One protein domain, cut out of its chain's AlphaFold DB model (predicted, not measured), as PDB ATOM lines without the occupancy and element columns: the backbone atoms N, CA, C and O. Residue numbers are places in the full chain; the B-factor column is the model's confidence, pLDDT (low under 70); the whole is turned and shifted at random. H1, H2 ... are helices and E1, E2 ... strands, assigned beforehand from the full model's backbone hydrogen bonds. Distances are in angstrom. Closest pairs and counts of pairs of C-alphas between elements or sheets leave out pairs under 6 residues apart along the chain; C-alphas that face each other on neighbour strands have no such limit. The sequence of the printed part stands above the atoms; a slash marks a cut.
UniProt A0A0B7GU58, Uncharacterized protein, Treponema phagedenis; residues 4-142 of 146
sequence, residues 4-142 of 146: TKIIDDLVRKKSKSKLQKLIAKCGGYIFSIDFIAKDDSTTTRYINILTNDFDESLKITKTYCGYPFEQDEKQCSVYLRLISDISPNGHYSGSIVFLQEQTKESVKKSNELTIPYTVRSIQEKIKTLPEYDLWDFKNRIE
ATOM      1  N   THR A   4     -23.810  26.839 -17.715       92.19
ATOM      2  CA  THR A   4     -22.685  25.889 -17.759       92.19
ATOM      3  C   THR A   4     -21.394  26.557 -17.291       92.19
ATOM      4  O   THR A   4     -20.830  26.166 -16.269       92.19
ATOM      5  N   LYS A   5     -20.967  27.642 -17.953       93.62
ATOM      6  CA  LYS A   5     -19.719  28.345 -17.620       93.62
ATOM      7  C   LYS A   5     -19.734  28.952 -16.223       93.62
ATOM      8  O   LYS A   5     -18.702  28.959 -15.555       93.62
ATOM      9  N   ILE A   6     -20.881  29.459 -15.764       93.62
ATOM     10  CA  ILE A   6     -21.028  29.978 -14.396       93.62
ATOM     11  C   ILE A   6     -20.831  28.853 -13.370       93.62
ATOM     12  O   ILE A   6     -20.147  29.062 -12.368       93.62
ATOM     13  N   ILE A   7     -21.402  27.669 -13.604       92.44
ATOM     14  CA  ILE A   7     -21.288  26.525 -12.695       92.44
ATOM     15  C   ILE A   7     -19.871  25.947 -12.713       92.44
ATOM     16  O   ILE A   7     -19.307  25.768 -11.636       92.44
ATOM     17  N   ASP A   8     -19.255  25.775 -13.884       92.50
ATOM     18  CA  ASP A   8     -17.839  25.403 -14.029       92.50
ATOM     19  C   ASP A   8     -16.929  26.311 -13.200       92.50
ATOM     20  O   ASP A   8     -16.105  25.847 -12.410       92.50
ATOM     21  N   ASP A   9     -17.096  27.627 -13.334       94.50
ATOM     22  CA  ASP A   9     -16.293  28.598 -12.600       94.50
ATOM     23  C   ASP A   9     -16.538  28.552 -11.087       94.50
ATOM     24  O   ASP A   9     -15.623  28.843 -10.315       94.50
ATOM     25  N   LEU A  10     -17.739  28.182 -10.639       93.69
ATOM     26  CA  LEU A  10     -18.052  27.997  -9.220       93.69
ATOM     27  C   LEU A  10     -17.542  26.657  -8.667       93.69
ATOM     28  O   LEU A  10     -17.114  26.625  -7.511       93.69
ATOM     29  N   VAL A  11     -17.521  25.590  -9.472       93.00
ATOM     30  CA  VAL A  11     -16.929  24.281  -9.140       93.00
ATOM     31  C   VAL A  11     -15.404  24.383  -9.071       93.00
ATOM     32  O   VAL A  11     -14.815  23.997  -8.062       93.00
ATOM     33  N   ARG A  12     -14.752  25.025 -10.052       93.31
ATOM     34  CA  ARG A  12     -13.311  25.358 -10.008       93.31
ATOM     35  C   ARG A  12     -12.944  26.142  -8.742       93.31
ATOM     36  O   ARG A  12     -11.902  25.904  -8.141       93.31
ATOM     37  N   LYS A  13     -13.832  27.040  -8.297       94.94
ATOM     38  CA  LYS A  13     -13.700  27.842  -7.064       94.94
ATOM     39  C   LYS A  13     -14.312  27.157  -5.825       94.94
ATOM     40  O   LYS A  13     -14.545  27.839  -4.825       94.94
ATOM     41  N   LYS A  14     -14.638  25.855  -5.897       91.19
ATOM     42  CA  LYS A  14     -15.241  24.987  -4.855       91.19
ATOM     43  C   LYS A  14     -16.365  25.641  -4.029       91.19
ATOM     44  O   LYS A  14     -16.548  25.380  -2.840       91.19
ATOM     45  N   SER A  15     -17.131  26.534  -4.650       89.94
ATOM     46  CA  SER A  15     -17.945  27.544  -3.967       89.94
ATOM     47  C   SER A  15     -19.361  27.049  -3.635       89.94
ATOM     48  O   SER A  15     -20.339  27.575  -4.169       89.94
ATOM     49  N   LYS A  16     -19.488  26.064  -2.724       89.31
ATOM     50  CA  LYS A  16     -20.770  25.392  -2.389       89.31
ATOM     51  C   LYS A  16     -21.947  26.355  -2.198       89.31
ATOM     52  O   LYS A  16     -22.980  26.223  -2.843       89.31
ATOM     53  N   SER A  17     -21.775  27.364  -1.347       90.94
ATOM     54  CA  SER A  17     -22.838  28.316  -1.001       90.94
ATOM     55  C   SER A  17     -23.251  29.234  -2.157       90.94
ATOM     56  O   SER A  17     -24.344  29.795  -2.123       90.94
ATOM     57  N   LYS A  18     -22.415  29.385  -3.196       93.56
ATOM     58  CA  LYS A  18     -22.769  30.099  -4.432       93.56
ATOM     59  C   LYS A  18     -23.512  29.187  -5.410       93.56
ATOM     60  O   LYS A  18     -24.497  29.641  -5.978       93.56
ATOM     61  N   LEU A  19     -23.105  27.919  -5.539       91.50
ATOM     62  CA  LEU A  19     -23.831  26.903  -6.320       91.50
ATOM     63  C   LEU A  19     -25.265  26.734  -5.792       91.50
ATOM     64  O   LEU A  19     -26.225  26.872  -6.542       91.50
ATOM     65  N   GLN A  20     -25.423  26.568  -4.478       87.88
ATOM     66  CA  GLN A  20     -26.739  26.422  -3.847       87.88
ATOM     67  C   GLN A  20     -27.615  27.676  -3.991       87.88
ATOM     68  O   GLN A  20     -28.807  27.569  -4.272       87.88
ATOM     69  N   LYS A  21     -27.036  28.882  -3.878       91.31
ATOM     70  CA  LYS A  21     -27.758  30.142  -4.146       91.31
ATOM     71  C   LYS A  21     -28.147  30.306  -5.619       91.31
ATOM     72  O   LYS A  21     -29.188  30.894  -5.893       91.31
ATOM     73  N   LEU A  22     -27.340  29.799  -6.551       91.44
ATOM     74  CA  LEU A  22     -27.644  29.807  -7.981       91.44
ATOM     75  C   LEU A  22     -28.820  28.874  -8.295       91.44
ATOM     76  O   LEU A  22     -29.799  29.331  -8.870       91.44
ATOM     77  N   ILE A  23     -28.782  27.626  -7.819       84.88
ATOM     78  CA  ILE A  23     -29.878  26.655  -7.989       84.88
ATOM     79  C   ILE A  23     -31.176  27.175  -7.346       84.88
ATOM     80  O   ILE A  23     -32.234  27.136  -7.969       84.88
ATOM     81  N   ALA A  24     -31.104  27.760  -6.145       82.31
ATOM     82  CA  ALA A  24     -32.260  28.393  -5.504       82.31
ATOM     83  C   ALA A  24     -32.822  29.580  -6.315       82.31
ATOM     84  O   ALA A  24     -34.039  29.732  -6.408       82.31
ATOM     85  N   LYS A  25     -31.961  30.396  -6.946       86.56
ATOM     86  CA  LYS A  25     -32.377  31.476  -7.861       86.56
ATOM     87  C   LYS A  25     -33.023  30.936  -9.146       86.56
ATOM     88  O   LYS A  25     -33.891  31.600  -9.702       86.56
ATOM     89  N   CYS A  26     -32.636  29.744  -9.593       83.69
ATOM     90  CA  CYS A  26     -33.213  29.042 -10.743       83.69
ATOM     91  C   CYS A  26     -34.555  28.336 -10.446       83.69
ATOM     92  O   CYS A  26     -35.086  27.671 -11.325       83.69
ATOM     93  N   GLY A  27     -35.113  28.479  -9.235       75.50
ATOM     94  CA  GLY A  27     -36.374  27.843  -8.822       75.50
ATOM     95  C   GLY A  27     -36.205  26.645  -7.880       75.50
ATOM     96  O   GLY A  27     -37.191  26.147  -7.348       75.50
ATOM     97  N   GLY A  28     -34.965  26.223  -7.608       75.88
ATOM     98  CA  GLY A  28     -34.640  25.066  -6.763       75.88
ATOM     99  C   GLY A  28     -34.107  23.853  -7.531       75.88
ATOM    100  O   GLY A  28     -33.739  22.862  -6.904       75.88
ATOM    101  N   TYR A  29     -34.027  23.940  -8.859       80.62
ATOM    102  CA  TYR A  29     -33.419  22.944  -9.740       80.62
ATOM    103  C   TYR A  29     -32.856  23.607 -11.004       80.62
ATOM    104  O   TYR A  29     -33.116  24.781 -11.273       80.62
ATOM    105  N   ILE A  30     -32.085  22.839 -11.773       88.69
ATOM    106  CA  ILE A  30     -31.654  23.140 -13.145       88.69
ATOM    107  C   ILE A  30     -31.700  21.848 -13.978       88.69
ATOM    108  O   ILE A  30     -31.769  20.752 -13.420       88.69
ATOM    109  N   PHE A  31     -31.613  21.956 -15.297       89.06
ATOM    110  CA  PHE A  31     -31.479  20.830 -16.218       89.06
ATOM    111  C   PHE A  31     -30.021  20.631 -16.631       89.06
ATOM    112  O   PHE A  31     -29.297  21.605 -16.847       89.06
ATOM    113  N   SER A  32     -29.612  19.370 -16.758       92.94
ATOM    114  CA  SER A  32     -28.330  18.949 -17.332       92.94
ATOM    115  C   SER A  32     -28.592  18.087 -18.554       92.94
ATOM    116  O   SER A  32     -29.296  17.082 -18.439       92.94
ATOM    117  N   ILE A  33     -28.029  18.471 -19.698       93.44
ATOM    118  CA  ILE A  33     -28.021  17.675 -20.921       93.44
ATOM    119  C   ILE A  33     -26.603  17.153 -21.114       93.44
ATOM    120  O   ILE A  33     -25.676  17.955 -21.250       93.44
ATOM    121  N   ASP A  34     -26.445  15.833 -21.150       92.44
ATOM    122  CA  ASP A  34     -25.155  15.194 -21.409       92.44
ATOM    123  C   ASP A  34     -25.226  14.428 -22.734       92.44
ATOM    124  O   ASP A  34     -26.110  13.590 -22.913       92.44
ATOM    125  N   PHE A  35     -24.284  14.680 -23.641       92.31
ATOM    126  CA  PHE A  35     -24.039  13.864 -24.831       92.31
ATOM    127  C   PHE A  35     -22.674  13.189 -24.697       92.31
ATOM    128  O   PHE A  35     -21.669  13.854 -24.428       92.31
ATOM    129  N   ILE A  36     -22.641  11.870 -24.882       91.31
ATOM    130  CA  ILE A  36     -21.439  11.044 -24.758       91.31
ATOM    131  C   ILE A  36     -21.318  10.161 -26.001       91.31
ATOM    132  O   ILE A  36     -22.140   9.264 -26.177       91.31
ATOM    133  N   ALA A  37     -20.290  10.368 -26.823       90.06
ATOM    134  CA  ALA A  37     -19.943   9.464 -27.921       90.06
ATOM    135  C   ALA A  37     -18.721   8.613 -27.561       90.06
ATOM    136  O   ALA A  37     -17.850   9.048 -26.796       90.06
ATOM    137  N   LYS A  38     -18.673   7.384 -28.081       88.75
ATOM    138  CA  LYS A  38     -17.635   6.393 -27.784       88.75
ATOM    139  C   LYS A  38     -17.255   5.564 -29.006       88.75
ATOM    140  O   LYS A  38     -18.119   5.218 -29.813       88.75
ATOM    141  N   ASP A  39     -16.000   5.128 -29.037       86.44
ATOM    142  CA  ASP A  39     -15.544   3.987 -29.833       86.44
ATOM    143  C   ASP A  39     -15.115   2.830 -28.908       86.44
ATOM    144  O   ASP A  39     -14.326   3.038 -27.986       86.44
ATOM    145  N   ASP A  40     -15.674   1.635 -29.139       77.06
ATOM    146  CA  ASP A  40     -15.639   0.394 -28.332       77.06
ATOM    147  C   ASP A  40     -15.876   0.557 -26.816       77.06
ATOM    148  O   ASP A  40     -16.870   0.078 -26.274       77.06
ATOM    149  N   SER A  41     -14.960   1.222 -26.113       71.50
ATOM    150  CA  SER A  41     -15.048   1.551 -24.682       71.50
ATOM    151  C   SER A  41     -14.459   2.923 -24.307       71.50
ATOM    152  O   SER A  41     -14.561   3.337 -23.153       71.50
ATOM    153  N   THR A  42     -13.880   3.656 -25.264       84.00
ATOM    154  CA  THR A  42     -13.258   4.972 -25.057       84.00
ATOM    155  C   THR A  42     -14.239   6.084 -25.406       84.00
ATOM    156  O   THR A  42     -14.768   6.109 -26.513       84.00
ATOM    157  N   THR A  43     -14.450   7.041 -24.500       84.19
ATOM    158  CA  THR A  43     -15.213   8.266 -24.795       84.19
ATOM    159  C   THR A  43     -14.447   9.143 -25.786       84.19
ATOM    160  O   THR A  43     -13.428   9.732 -25.426       84.19
ATOM    161  N   THR A  44     -14.951   9.259 -27.014       84.56
ATOM    162  CA  THR A  44     -14.410  10.137 -28.067       84.56
ATOM    163  C   THR A  44     -14.900  11.574 -27.899       84.56
ATOM    164  O   THR A  44     -14.163  12.521 -28.179       84.56
ATOM    165  N   ARG A  45     -16.129  11.761 -27.393       88.75
ATOM    166  CA  ARG A  45     -16.751  13.077 -27.200       88.75
ATOM    167  C   ARG A  45     -17.580  13.119 -25.924       88.75
ATOM    168  O   ARG A  45     -18.362  12.212 -25.655       88.75
ATOM    169  N   TYR A  46     -17.447  14.204 -25.167       90.25
ATOM    170  CA  TYR A  46     -18.308  14.517 -24.029       90.25
ATOM    171  C   TYR A  46     -18.733  15.981 -24.103       90.25
ATOM    172  O   TYR A  46     -17.886  16.869 -24.213       90.25
ATOM    173  N   ILE A  47     -20.037  16.231 -24.034       92.00
ATOM    174  CA  ILE A  47     -20.625  17.569 -23.982       92.00
ATOM    175  C   ILE A  47     -21.602  17.591 -22.811       92.00
ATOM    176  O   ILE A  47     -22.485  16.743 -22.733       92.00
ATOM    177  N   ASN A  48     -21.462  18.579 -21.929       92.88
ATOM    178  CA  ASN A  48     -22.433  18.890 -20.886       92.88
ATOM    179  C   ASN A  48     -22.954  20.317 -21.092       92.88
ATOM    180  O   ASN A  48     -22.168  21.241 -21.309       92.88
ATOM    181  N   ILE A  49     -24.273  20.491 -21.031       94.56
ATOM    182  CA  ILE A  49     -24.930  21.797 -21.102       94.56
ATOM    183  C   ILE A  49     -25.920  21.907 -19.948       94.56
ATOM    184  O   ILE A  49     -26.751  21.024 -19.745       94.56
ATOM    185  N   LEU A  50     -25.845  23.013 -19.210       93.38
ATOM    186  CA  LEU A  50     -26.736  23.319 -18.101       93.38
ATOM    187  C   LEU A  50     -27.658  24.480 -18.487       93.38
ATOM    188  O   LEU A  50     -27.188  25.519 -18.950       93.38
ATOM    189  N   THR A  51     -28.960  24.336 -18.241       92.44
ATOM    190  CA  THR A  51     -29.943  25.429 -18.360       92.44
ATOM    191  C   THR A  51     -30.952  25.380 -17.213       92.44
ATOM    192  O   THR A  51     -31.122  24.350 -16.571       92.44
ATOM    193  N   ASN A  52     -31.613  26.496 -16.914       87.31
ATOM    194  CA  ASN A  52     -32.734  26.542 -15.971       87.31
ATOM    195  C   ASN A  52     -34.099  26.644 -16.676       87.31
ATOM    196  O   ASN A  52     -35.104  26.893 -16.011       87.31
ATOM    197  N   ASP A  53     -34.127  26.501 -18.001       86.50
ATOM    198  CA  ASP A  53     -35.337  26.509 -18.818       86.50
ATOM    199  C   ASP A  53     -35.655  25.088 -19.314       86.50
ATOM    200  O   ASP A  53     -34.782  24.369 -19.804       86.50
ATOM    201  N   PHE A  54     -36.905  24.656 -19.139       79.75
ATOM    202  CA  PHE A  54     -37.327  23.296 -19.482       79.75
ATOM    203  C   PHE A  54     -37.469  23.100 -20.996       79.75
ATOM    204  O   PHE A  54     -37.012  22.086 -21.524       79.75
ATOM    205  N   ASP A  55     -38.062  24.062 -21.702       79.88
ATOM    206  CA  ASP A  55     -38.355  23.928 -23.129       79.88
ATOM    207  C   ASP A  55     -37.061  24.104 -23.966       79.88
ATOM    208  O   ASP A  55     -36.864  23.411 -24.968       79.88
ATOM    209  N   GLU A  56     -36.104  24.921 -23.495       86.38
ATOM    210  CA  GLU A  56     -34.720  24.935 -24.001       86.38
ATOM    211  C   GLU A  56     -34.028  23.579 -23.787       86.38
ATOM    212  O   GLU A  56     -33.414  23.056 -24.720       86.38
ATOM    213  N   SER A  57     -34.159  22.972 -22.599       85.88
ATOM    214  CA  SER A  57     -33.532  21.673 -22.312       85.88
ATOM    215  C   SER A  57     -34.022  20.569 -23.256       85.88
ATOM    216  O   SER A  57     -33.202  19.866 -23.849       85.88
ATOM    217  N   LEU A  58     -35.336  20.492 -23.506       81.69
ATOM    218  CA  LEU A  58     -35.927  19.536 -24.446       81.69
ATOM    219  C   LEU A  58     -35.431  19.754 -25.879       81.69
ATOM    220  O   LEU A  58     -35.154  18.785 -26.589       81.69
ATOM    221  N   LYS A  59     -35.289  21.013 -26.314       85.69
ATOM    222  CA  LYS A  59     -34.759  21.356 -27.640       85.69
ATOM    223  C   LYS A  59     -33.306  20.895 -27.806       85.69
ATOM    224  O   LYS A  59     -32.956  20.340 -28.849       85.69
ATOM    225  N   ILE A  60     -32.470  21.103 -26.789       89.50
ATOM    226  CA  ILE A  60     -31.060  20.683 -26.796       89.50
ATOM    227  C   ILE A  60     -30.966  19.151 -26.800       89.50
ATOM    228  O   ILE A  60     -30.305  18.596 -27.676       89.50
ATOM    229  N   THR A  61     -31.691  18.454 -25.915       85.56
ATOM    230  CA  THR A  61     -31.756  16.981 -25.904       85.56
ATOM    231  C   THR A  61     -32.194  16.429 -27.262       85.56
ATOM    232  O   THR A  61     -31.480  15.608 -27.830       85.56
ATOM    233  N   LYS A  62     -33.289  16.930 -27.855       84.94
ATOM    234  CA  LYS A  62     -33.750  16.495 -29.190       84.94
ATOM    235  C   LYS A  62     -32.711  16.718 -30.294       84.94
ATOM    236  O   LYS A  62     -32.616  15.895 -31.198       84.94
ATOM    237  N   THR A  63     -31.903  17.778 -30.201       89.31
ATOM    238  CA  THR A  63     -30.825  18.054 -31.169       89.31
ATOM    239  C   THR A  63     -29.731  16.981 -31.106       89.31
ATOM    240  O   THR A  63     -29.306  16.484 -32.144       89.31
ATOM    241  N   TYR A  64     -29.320  16.566 -29.904       87.62
ATOM    242  CA  TYR A  64     -28.328  15.498 -29.722       87.62
ATOM    243  C   TYR A  64     -28.887  14.088 -29.961       87.62
ATOM    244  O   TYR A  64     -28.144  13.197 -30.359       87.62
ATOM    245  N   CYS A  65     -30.192  13.872 -29.791       84.25
ATOM    246  CA  CYS A  65     -30.830  12.592 -30.109       84.25
ATOM    247  C   CYS A  65     -30.928  12.302 -31.617       84.25
ATOM    248  O   CYS A  65     -31.072  11.140 -31.991       84.25
ATOM    249  N   GLY A  66     -30.835  13.333 -32.466       78.06
ATOM    250  CA  GLY A  66     -30.736  13.222 -33.927       78.06
ATOM    251  C   GLY A  66     -29.303  13.295 -34.471       78.06
ATOM    252  O   GLY A  66     -29.124  13.577 -35.654       78.06
ATOM    253  N   TYR A  67     -28.286  13.114 -33.621       78.62
ATOM    254  CA  TYR A  67     -26.883  13.275 -34.002       78.62
ATOM    255  C   TYR A  67     -26.387  12.121 -34.901       78.62
ATOM    256  O   TYR A  67     -26.456  10.964 -34.484       78.62
ATOM    257  N   PRO A  68     -25.861  12.388 -36.112       74.00
ATOM    258  CA  PRO A  68     -25.276  11.349 -36.952       74.00
ATOM    259  C   PRO A  68     -23.874  10.976 -36.452       74.00
ATOM    260  O   PRO A  68     -23.020  11.848 -36.320       74.00
ATOM    261  N   PHE A  69     -23.630   9.681 -36.227       70.94
ATOM    262  CA  PHE A  69     -22.307   9.151 -35.870       70.94
ATOM    263  C   PHE A  69     -21.207   9.653 -36.817       70.94
ATOM    264  O   PHE A  69     -21.321   9.504 -38.039       70.94
ATOM    265  N   GLU A  70     -20.107  10.154 -36.259       70.94
ATOM    266  CA  GLU A  70     -18.863  10.310 -37.014       70.94
ATOM    267  C   GLU A  70     -18.221   8.930 -37.296       70.94
ATOM    268  O   GLU A  70     -18.693   7.880 -36.842       70.94
ATOM    269  N   GLN A  71     -17.208   8.884 -38.169       64.19
ATOM    270  CA  GLN A  71     -16.805   7.626 -38.821       64.19
ATOM    271  C   GLN A  71     -16.322   6.545 -37.839       64.19
ATOM    272  O   GLN A  71     -16.633   5.368 -38.037       64.19
ATOM    273  N   ASP A  72     -15.636   6.935 -36.769       76.44
ATOM    274  CA  ASP A  72     -15.124   6.084 -35.695       76.44
ATOM    275  C   ASP A  72     -16.165   5.779 -34.601       76.44
ATOM    276  O   ASP A  72     -16.211   4.658 -34.104       76.44
ATOM    277  N   GLU A  73     -17.071   6.707 -34.282       82.88
ATOM    278  CA  GLU A  73     -18.045   6.572 -33.182       82.88
ATOM    279  C   GLU A  73     -18.959   5.334 -33.339       82.88
ATOM    280  O   GLU A  73     -19.658   5.185 -34.341       82.88
ATOM    281  N   LYS A  74     -18.987   4.424 -32.356       84.44
ATOM    282  CA  LYS A  74     -19.810   3.191 -32.367       84.44
ATOM    283  C   LYS A  74     -21.042   3.262 -31.462       84.44
ATOM    284  O   LYS A  74     -22.047   2.621 -31.777       84.44
ATOM    285  N   GLN A  75     -20.974   4.023 -30.366       87.00
ATOM    286  CA  GLN A  75     -22.087   4.252 -29.433       87.00
ATOM    287  C   GLN A  75     -22.222   5.746 -29.103       87.00
ATOM    288  O   GLN A  75     -21.221   6.402 -28.823       87.00
ATOM    289  N   CYS A  76     -23.456   6.245 -29.051       88.62
ATOM    290  CA  CYS A  76     -23.806   7.558 -28.508       88.62
ATOM    291  C   CYS A  76     -24.857   7.396 -27.397       88.62
ATOM    292  O   CYS A  76     -25.817   6.649 -27.572       88.62
ATOM    293  N   SER A  77     -24.710   8.107 -26.280       88.94
ATOM    294  CA  SER A  77     -25.691   8.145 -25.185       88.94
ATOM    295  C   SER A  77     -26.064   9.601 -24.873       88.94
ATOM    296  O   SER A  77     -25.181  10.447 -24.710       88.94
ATOM    297  N   VAL A  78     -27.364   9.894 -24.787       88.81
ATOM    298  CA  VAL A  78     -27.922  11.221 -24.479       88.81
ATOM    299  C   VAL A  78     -28.727  11.150 -23.190       88.81
ATOM    300  O   VAL A  78     -29.648  10.342 -23.088       88.81
ATOM    301  N   TYR A  79     -28.420  12.023 -22.232       88.38
ATOM    302  CA  TYR A  79     -29.104  12.123 -20.943       88.38
ATOM    303  C   TYR A  79     -29.759  13.499 -20.792       88.38
ATOM    304  O   TYR A  79     -29.136  14.514 -21.103       88.38
ATOM    305  N   LEU A  80     -30.970  13.547 -20.232       85.00
ATOM    306  CA  LEU A  80     -31.520  14.742 -19.582       85.00
ATOM    307  C   LEU A  80     -31.674  14.442 -18.089       85.00
ATOM    308  O   LEU A  80     -32.229  13.406 -17.712       85.00
ATOM    309  N   ARG A  81     -31.202  15.346 -17.228       85.75
ATOM    310  CA  ARG A  81     -31.286  15.209 -15.766       85.75
ATOM    311  C   ARG A  81     -31.854  16.462 -15.114       85.75
ATOM    312  O   ARG A  81     -31.493  17.573 -15.496       85.75
ATOM    313  N   LEU A  82     -32.663  16.276 -14.076       84.75
ATOM    314  CA  LEU A  82     -33.135  17.324 -13.173       84.75
ATOM    315  C   LEU A  82     -32.185  17.412 -11.968       84.75
ATOM    316  O   LEU A  82     -32.216  16.548 -11.092       84.75
ATOM    317  N   ILE A  83     -31.330  18.433 -11.920       86.56
ATOM    318  CA  ILE A  83     -30.295  18.618 -10.890       86.56
ATOM    319  C   ILE A  83     -30.793  19.548  -9.778       86.56
ATOM    320  O   ILE A  83     -31.340  20.612 -10.053       86.56
ATOM    321  N   SER A  84     -30.571  19.160  -8.519       81.19
ATOM    322  CA  SER A  84     -31.089  19.834  -7.312       81.19
ATOM    323  C   SER A  84     -30.015  20.275  -6.301       81.19
ATOM    324  O   SER A  84     -30.238  21.226  -5.557       81.19
ATOM    325  N   ASP A  85     -28.832  19.652  -6.297       83.69
ATOM    326  CA  ASP A  85     -27.615  20.180  -5.653       83.69
ATOM    327  C   ASP A  85     -26.398  19.878  -6.540       83.69
ATOM    328  O   ASP A  85     -26.409  18.938  -7.342       83.69
ATOM    329  N   ILE A  86     -25.339  20.675  -6.393       87.19
ATOM    330  CA  ILE A  86     -24.052  20.452  -7.058       87.19
ATOM    331  C   ILE A  86     -22.961  20.521  -5.997       87.19
ATOM    332  O   ILE A  86     -22.755  21.545  -5.338       87.19
ATOM    333  N   SER A  87     -22.248  19.411  -5.830       86.25
ATOM    334  CA  SER A  87     -21.151  19.329  -4.874       86.25
ATOM    335  C   SER A  87     -19.981  20.248  -5.276       86.25
ATOM    336  O   SER A  87     -19.778  20.519  -6.461       86.25
ATOM    337  N   PRO A  88     -19.125  20.677  -4.326       81.50
ATOM    338  CA  PRO A  88     -17.948  21.503  -4.628       81.50
ATOM    339  C   PRO A  88     -16.923  20.867  -5.574       81.50
ATOM    340  O   PRO A  88     -16.027  21.564  -6.035       81.50
ATOM    341  N   ASN A  89     -17.035  19.561  -5.830       86.12
ATOM    342  CA  ASN A  89     -16.172  18.803  -6.734       86.12
ATOM    343  C   ASN A  89     -16.838  18.537  -8.102       86.12
ATOM    344  O   ASN A  89     -16.288  17.794  -8.903       86.12
ATOM    345  N   GLY A  90     -18.018  19.111  -8.370       83.19
ATOM    346  CA  GLY A  90     -18.717  18.992  -9.653       83.19
ATOM    347  C   GLY A  90     -19.702  17.828  -9.760       83.19
ATOM    348  O   GLY A  90     -20.495  17.817 -10.690       83.19
ATOM    349  N   HIS A  91     -19.738  16.886  -8.809       86.56
ATOM    350  CA  HIS A  91     -20.760  15.830  -8.817       86.56
ATOM    351  C   HIS A  91     -22.157  16.441  -8.640       86.56
ATOM    352  O   HIS A  91     -22.373  17.196  -7.683       86.56
ATOM    353  N   TYR A  92     -23.084  16.097  -9.532       84.75
ATOM    354  CA  TYR A  92     -24.477  16.540  -9.497       84.75
ATOM    355  C   TYR A  92     -25.340  15.601  -8.643       84.75
ATOM    356  O   TYR A  92     -25.105  14.395  -8.596       84.75
ATOM    357  N   SER A  93     -26.361  16.141  -7.980       79.44
ATOM    358  CA  SER A  93     -27.363  15.371  -7.234       79.44
ATOM    359  C   SER A  93     -28.758  15.692  -7.757       79.44
ATOM    360  O   SER A  93     -29.212  16.838  -7.700       79.44
ATOM    361  N   GLY A  94     -29.437  14.684  -8.297       74.31
ATOM    362  CA  GLY A  94     -30.671  14.851  -9.056       74.31
ATOM    363  C   GLY A  94     -31.173  13.533  -9.635       74.31
ATOM    364  O   GLY A  94     -30.582  12.483  -9.384       74.31
ATOM    365  N   SER A  95     -32.236  13.605 -10.430       74.44
ATOM    366  CA  SER A  95     -32.815  12.457 -11.136       74.44
ATOM    367  C   SER A  95     -32.438  12.506 -12.613       74.44
ATOM    368  O   SER A  95     -32.500  13.573 -13.226       74.44
ATOM    369  N   ILE A  96     -32.092  11.362 -13.207       75.56
ATOM    370  CA  ILE A  96     -32.216  11.208 -14.662       75.56
ATOM    371  C   ILE A  96     -33.715  11.281 -14.969       75.56
ATOM    372  O   ILE A  96     -34.524  10.730 -14.226       75.56
ATOM    373  N   VAL A  97     -34.080  12.023 -16.012       73.50
ATOM    374  CA  VAL A  97     -35.469  12.116 -16.478       73.50
ATOM    375  C   VAL A  97     -35.631  11.565 -17.892       73.50
ATOM    376  O   VAL A  97     -36.707  11.081 -18.206       73.50
ATOM    377  N   PHE A  98     -34.566  11.566 -18.703       77.75
ATOM    378  CA  PHE A  98     -34.531  10.915 -20.015       77.75
ATOM    379  C   PHE A  98     -33.165  10.270 -20.288       77.75
ATOM    380  O   PHE A  98     -32.132  10.856 -19.941       77.75
ATOM    381  N   LEU A  99     -33.163   9.119 -20.969       82.62
ATOM    382  CA  LEU A  99     -31.978   8.482 -21.550       82.62
ATOM    383  C   LEU A  99     -32.305   7.857 -22.917       82.62
ATOM    384  O   LEU A  99     -33.243   7.073 -23.050       82.62
ATOM    385  N   GLN A 100     -31.469   8.145 -23.916       83.00
ATOM    386  CA  GLN A 100     -31.387   7.389 -25.166       83.00
ATOM    387  C   GLN A 100     -29.962   6.894 -25.386       83.00
ATOM    388  O   GLN A 100     -29.023   7.687 -25.359       83.00
ATOM    389  N   GLU A 101     -29.809   5.614 -25.704       84.12
ATOM    390  CA  GLU A 101     -28.579   5.043 -26.237       84.12
ATOM    391  C   GLU A 101     -28.766   4.638 -27.703       84.12
ATOM    392  O   GLU A 101     -29.794   4.092 -28.104       84.12
ATOM    393  N   GLN A 102     -27.757   4.897 -28.521       81.56
ATOM    394  CA  GLN A 102     -27.706   4.536 -29.930       81.56
ATOM    395  C   GLN A 102     -26.413   3.770 -30.202       81.56
ATOM    396  O   GLN A 102     -25.348   4.147 -29.716       81.56
ATOM    397  N   THR A 103     -26.494   2.741 -31.034       82.19
ATOM    398  CA  THR A 103     -25.356   2.157 -31.751       82.19
ATOM    399  C   THR A 103     -25.580   2.314 -33.252       82.19
ATOM    400  O   THR A 103     -26.703   2.567 -33.690       82.19
ATOM    401  N   LYS A 104     -24.539   2.098 -34.065       73.19
ATOM    402  CA  LYS A 104     -24.654   2.065 -35.539       73.19
ATOM    403  C   LYS A 104     -25.690   1.053 -36.081       73.19
ATOM    404  O   LYS A 104     -26.059   1.144 -37.246       73.19
ATOM    405  N   GLU A 105     -26.170   0.122 -35.251       72.69
ATOM    406  CA  GLU A 105     -27.107  -0.951 -35.621       72.69
ATOM    407  C   GLU A 105     -28.481  -0.854 -34.926       72.69
ATOM    408  O   GLU A 105     -29.422  -1.530 -35.339       72.69
ATOM    409  N   SER A 106     -28.625  -0.066 -33.850       72.50
ATOM    410  CA  SER A 106     -29.845  -0.061 -33.028       72.50
ATOM    411  C   SER A 106     -30.021   1.214 -32.201       72.50
ATOM    412  O   SER A 106     -29.048   1.825 -31.770       72.50
ATOM    413  N   VAL A 107     -31.270   1.575 -31.902       70.19
ATOM    414  CA  VAL A 107     -31.609   2.624 -30.926       70.19
ATOM    415  C   VAL A 107     -32.351   1.994 -29.750       70.19
ATOM    416  O   VAL A 107     -33.277   1.208 -29.945       70.19
ATOM    417  N   LYS A 108     -31.955   2.354 -28.528       67.25
ATOM    418  CA  LYS A 108     -32.619   1.996 -27.273       67.25
ATOM    419  C   LYS A 108     -32.970   3.277 -26.522       67.25
ATOM    420  O   LYS A 108     -32.089   4.034 -26.127       67.25
ATOM    421  N   LYS A 109     -34.260   3.516 -26.329       62.31
ATOM    422  CA  LYS A 109     -34.790   4.593 -25.484       62.31
ATOM    423  C   LYS A 109     -35.200   3.998 -24.137       62.31
ATOM    424  O   LYS A 109     -35.627   2.842 -24.100       62.31
ATOM    425  N   SER A 110     -35.003   4.734 -23.047       53.91
ATOM    426  CA  SER A 110     -35.337   4.260 -21.706       53.91
ATOM    427  C   SER A 110     -35.486   5.404 -20.704       53.91
ATOM    428  O   SER A 110     -34.508   5.872 -20.113       53.91
ATOM    429  N   ASN A 111     -36.723   5.778 -20.407       52.50
ATOM    430  CA  ASN A 111     -37.051   6.549 -19.219       52.50
ATOM    431  C   ASN A 111     -36.921   5.686 -17.955       52.50
ATOM    432  O   ASN A 111     -37.883   5.063 -17.499       52.50
ATOM    433  N   GLU A 112     -35.744   5.712 -17.320       51.91
ATOM    434  CA  GLU A 112     -35.581   5.296 -15.920       51.91
ATOM    435  C   GLU A 112     -36.280   6.289 -14.973       51.91
ATOM    436  O   GLU A 112     -35.646   6.961 -14.155       51.91
ATOM    437  N   LEU A 113     -37.615   6.350 -15.035       50.44
ATOM    438  CA  LEU A 113     -38.459   6.980 -14.021       50.44
ATOM    439  C   LEU A 113     -38.451   6.131 -12.743       50.44
ATOM    440  O   LEU A 113     -39.459   5.583 -12.294       50.44
ATOM    441  N   THR A 114     -37.276   6.068 -12.119       42.50
ATOM    442  CA  THR A 114     -37.088   5.649 -10.736       42.50
ATOM    443  C   THR A 114     -37.730   6.697  -9.826       42.50
ATOM    444  O   THR A 114     -37.077   7.552  -9.233       42.50
ATOM    445  N   ILE A 115     -39.056   6.588  -9.688       49.84
ATOM    446  CA  ILE A 115     -39.869   7.329  -8.720       49.84
ATOM    447  C   ILE A 115     -40.222   6.467  -7.477       49.84
ATOM    448  O   ILE A 115     -41.385   6.420  -7.075       49.84
ATOM    449  N   PRO A 116     -39.273   5.810  -6.774       36.22
ATOM    450  CA  PRO A 116     -39.420   5.591  -5.347       36.22
ATOM    451  C   PRO A 116     -38.852   6.818  -4.617       36.22
ATOM    452  O   PRO A 116     -37.656   6.899  -4.368       36.22
ATOM    453  N   TYR A 117     -39.738   7.745  -4.236       38.44
ATOM    454  CA  TYR A 117     -39.451   8.908  -3.377       38.44
ATOM    455  C   TYR A 117     -38.528   9.991  -4.008       38.44
ATOM    456  O   TYR A 117     -37.317   9.852  -4.072       38.44
ATOM    457  N   THR A 118     -39.008  11.185  -4.394       41.19
ATOM    458  CA  THR A 118     -40.324  11.785  -4.095       41.19
ATOM    459  C   THR A 118     -40.695  12.927  -5.065       41.19
ATOM    460  O   THR A 118     -40.230  14.055  -4.884       41.19
ATOM    461  N   VAL A 119     -41.616  12.687  -6.014       34.34
ATOM    462  CA  VAL A 119     -42.178  13.728  -6.921       34.34
ATOM    463  C   VAL A 119     -43.162  14.676  -6.223       34.34
ATOM    464  O   VAL A 119     -43.285  15.836  -6.609       34.34
ATOM    465  N   ARG A 120     -43.763  14.259  -5.103       34.09
ATOM    466  CA  ARG A 120     -44.446  15.190  -4.188       34.09
ATOM    467  C   ARG A 120     -43.476  16.297  -3.726       34.09
ATOM    468  O   ARG A 120     -43.737  17.483  -3.890       34.09
ATOM    469  N   SER A 121     -42.239  15.903  -3.403       46.75
ATOM    470  CA  SER A 121     -41.087  16.796  -3.211       46.75
ATOM    471  C   SER A 121     -40.399  17.234  -4.526       46.75
ATOM    472  O   SER A 121     -39.245  17.645  -4.521       46.75
ATOM    473  N   ILE A 122     -41.073  17.186  -5.668       39.25
ATOM    474  CA  ILE A 122     -40.696  17.943  -6.873       39.25
ATOM    475  C   ILE A 122     -41.702  19.070  -7.118       39.25
ATOM    476  O   ILE A 122     -41.305  20.075  -7.691       39.25
ATOM    477  N   GLN A 123     -42.929  19.007  -6.576       33.91
ATOM    478  CA  GLN A 123     -43.869  20.134  -6.641       33.91
ATOM    479  C   GLN A 123     -44.276  20.821  -5.339       33.91
ATOM    480  O   GLN A 123     -44.839  21.910  -5.415       33.91
ATOM    481  N   GLU A 124     -43.836  20.353  -4.171       43.03
ATOM    482  CA  GLU A 124     -44.097  21.033  -2.894       43.03
ATOM    483  C   GLU A 124     -43.146  22.195  -2.495       43.03
ATOM    484  O   GLU A 124     -43.450  22.910  -1.549       43.03
ATOM    485  N   LYS A 125     -41.976  22.564  -3.046       45.16
ATOM    486  CA  LYS A 125     -40.973  22.092  -4.029       45.16
ATOM    487  C   LYS A 125     -40.998  22.502  -5.523       45.16
ATOM    488  O   LYS A 125     -39.909  22.652  -6.063       45.16
ATOM    489  N   ILE A 126     -42.138  22.884  -6.105       46.19
ATOM    490  CA  ILE A 126     -42.230  23.885  -7.203       46.19
ATOM    491  C   ILE A 126     -43.140  25.022  -6.727       46.19
ATOM    492  O   ILE A 126     -42.695  26.167  -6.728       46.19
ATOM    493  N   LYS A 127     -44.310  24.700  -6.140       42.50
ATOM    494  CA  LYS A 127     -44.487  24.789  -4.668       42.50
ATOM    495  C   LYS A 127     -45.868  24.394  -4.131       42.50
ATOM    496  O   LYS A 127     -45.925  23.935  -2.998       42.50
ATOM    497  N   THR A 128     -46.955  24.565  -4.883       45.81
ATOM    498  CA  THR A 128     -48.330  24.352  -4.372       45.81
ATOM    499  C   THR A 128     -49.312  24.007  -5.501       45.81
ATOM    500  O   THR A 128     -50.223  24.787  -5.776       45.81
ATOM    501  N   LEU A 129     -49.106  22.894  -6.212       44.56
ATOM    502  CA  LEU A 129     -49.869  22.573  -7.427       44.56
ATOM    503  C   LEU A 129     -50.749  21.318  -7.280       44.56
ATOM    504  O   LEU A 129     -50.216  20.219  -7.118       44.56
ATOM    505  N   PRO A 130     -52.077  21.486  -7.388       51.47
ATOM    506  CA  PRO A 130     -53.028  20.449  -7.775       51.47
ATOM    507  C   PRO A 130     -53.658  20.755  -9.162       51.47
ATOM    508  O   PRO A 130     -53.875  21.916  -9.492       51.47
ATOM    509  N   GLU A 131     -54.007  19.781 -10.011       46.91
ATOM    510  CA  GLU A 131     -53.699  18.340  -9.892       46.91
ATOM    511  C   GLU A 131     -53.747  17.537 -11.212       46.91
ATOM    512  O   GLU A 131     -53.338  16.380 -11.198       46.91
ATOM    513  N   TYR A 132     -54.158  18.115 -12.355       38.06
ATOM    514  CA  TYR A 132     -54.014  17.476 -13.683       38.06
ATOM    515  C   TYR A 132     -52.692  17.879 -14.373       38.06
ATOM    516  O   TYR A 132     -52.136  17.179 -15.215       38.06
ATOM    517  N   ASP A 133     -52.127  19.005 -13.951       41.97
ATOM    518  CA  ASP A 133     -51.252  19.828 -14.791       41.97
ATOM    519  C   ASP A 133     -49.764  19.681 -14.422       41.97
ATOM    520  O   ASP A 133     -48.880  20.017 -15.209       41.97
ATOM    521  N   LEU A 134     -49.487  19.082 -13.254       44.44
ATOM    522  CA  LEU A 134     -48.265  18.297 -13.020       44.44
ATOM    523  C   LEU A 134     -48.396  16.858 -13.560       44.44
ATOM    524  O   LEU A 134     -47.411  16.161 -13.769       44.44
ATOM    525  N   TRP A 135     -49.618  16.364 -13.698       43.16
ATOM    526  CA  TRP A 135     -49.909  14.930 -13.764       43.16
ATOM    527  C   TRP A 135     -49.763  14.372 -15.193       43.16
ATOM    528  O   TRP A 135     -49.310  13.236 -15.373       43.16
ATOM    529  N   ASP A 136     -49.991  15.254 -16.167       38.44
ATOM    530  CA  ASP A 136     -49.451  15.239 -17.530       38.44
ATOM    531  C   ASP A 136     -47.927  15.525 -17.551       38.44
ATOM    532  O   ASP A 136     -47.172  14.946 -18.314       38.44
ATOM    533  N   PHE A 137     -47.442  16.439 -16.705       49.84
ATOM    534  CA  PHE A 137     -46.256  17.285 -16.939       49.84
ATOM    535  C   PHE A 137     -45.008  16.595 -17.513       49.84
ATOM    536  O   PHE A 137     -44.193  15.998 -16.807       49.84
ATOM    537  N   LYS A 138     -44.754  16.761 -18.808       50.38
ATOM    538  CA  LYS A 138     -45.666  17.250 -19.864       50.38
ATOM    539  C   LYS A 138     -45.748  16.108 -20.865       50.38
ATOM    540  O   LYS A 138     -44.656  15.731 -21.302       50.38
ATOM    541  N   ASN A 139     -46.947  15.548 -21.104       43.94
ATOM    542  CA  ASN A 139     -47.153  14.088 -21.195       43.94
ATOM    543  C   ASN A 139     -45.921  13.371 -21.698       43.94
ATOM    544  O   ASN A 139     -45.513  13.563 -22.839       43.94
ATOM    545  N   ARG A 140     -45.257  12.575 -20.858       46.94
ATOM    546  CA  ARG A 140     -44.451  12.955 -19.686       46.94
ATOM    547  C   ARG A 140     -42.978  12.852 -20.081       46.94
ATOM    548  O   ARG A 140     -42.299  11.902 -19.698       46.94
ATOM    549  N   ILE A 141     -42.505  13.744 -20.955       42.66
ATOM    550  CA  ILE A 141     -41.399  13.393 -21.881       42.66
ATOM    551  C   ILE A 141     -41.850  12.259 -22.848       42.66
ATOM    552  O   ILE A 141     -41.040  11.637 -23.538       42.66
ATOM    553  N   GLU A 142     -43.157  11.981 -22.903       37.81
ATOM    554  CA  GLU A 142     -43.780  11.023 -23.810       37.81
ATOM    555  C   GLU A 142     -43.855  11.673 -25.214       37.81
ATOM    556  O   GLU A 142     -43.803  12.892 -25.380       37.81
TER     557      GLU A 142
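AT A GLANCE: This is residues 4 to 142 of the 146 residues of an uncharacterized protein of Treponema phagedenis (UniProt A0A0B7GU58). A long, twisted sheet of five strands has one helix, H3, lying lengthwise over one face, and a hairpin of two helices, H1 and H2, at one end. At that end E3 and E4 bend sharply, and the last part of E3 packs on H2; after edge strand E5 come the small helix H4 and a tail, residues 124 to 142, with no named element. The printed part has 139 residues with four named helices and five named strands, in the order H1 H2 E1 E2 H3 E3 E4 E5 H4; the class is mixed, helices and strands. The sheet's order is E2 E1 E3 E4 E5, antiparallel throughout. The whole is compact, with a radius of gyration of the C-alphas of 16.3 A and spans of 48 by 41 by 25 A.

HOW THE PARTS SIT: In the sheet, E1, residues 30 to 39, and E2, residues 42 to 51, form a hairpin, with N 33 and O 49 2.9 A apart. E3, residues 75 to 86, is E1's other neighbour, with N 34 and O 79 at 3.0 A. E3, E4, residues 92 to 103, and E5, residues 106 to 109, form a meander, each strand the antiparallel neighbour of the one before; N 78 and O 100 are 2.8 A apart, N 101 and O 108 2.8 A. E3 bends by 85 degrees at residue 83 and E4 by 86 degrees at residue 95. H3, residues 54 to 65, makes two layers with the sheet, a helix on one face, at a height of 8.5 A over E1 and E3. It runs along the strands, at 3 degrees to E1 on the local plane; the closest C-alphas of the two are those of Ile 33 and Thr 61, 6.3 A. E2, H3 and E3 form a split strand-helix-strand unit, E1 between its same-way strands, with a right-handed crossover. H1, residues 4 to 12, and H2, residues 16 to 25, touch in a helical hairpin, at a shallow tilt of 24 degrees, opposite ways, closest at C-alphas Leu 10 and Leu 19, 6.6 A. H2 only grazes the sheet with residues 16 to 24; its C-alpha 19 is 6.5 A from that of Ile 86, the closest pair of H2 and E3. H4, residues 120 to 123, is not on the sheet. In H1, H2 and H3 every O i to N i+4 pair is within hydrogen-bond range; H4 is too short for one, and its 1 O i to N i+3 pair is within range.

IN THESE COORDINATES: H1 begins at C-alpha 4, (-22.685, 25.889, -17.759). From first to last C-alpha, E1 measures 30.1 A, E2 27.2 A, E3 27.7 A, E4 26.5 A and H3 16.4 A. H4 ends at C-alpha 123, (-43.869, 20.134, -6.641).

THE WHOLE: The C-alphas farthest apart, of Gln 71 and Thr 128, are 49.6 A apart. The printed part has no cut, and no link is long. Mean pLDDT of the printed part is 75.0; residue 71 and residues 108 to 142 are under 70.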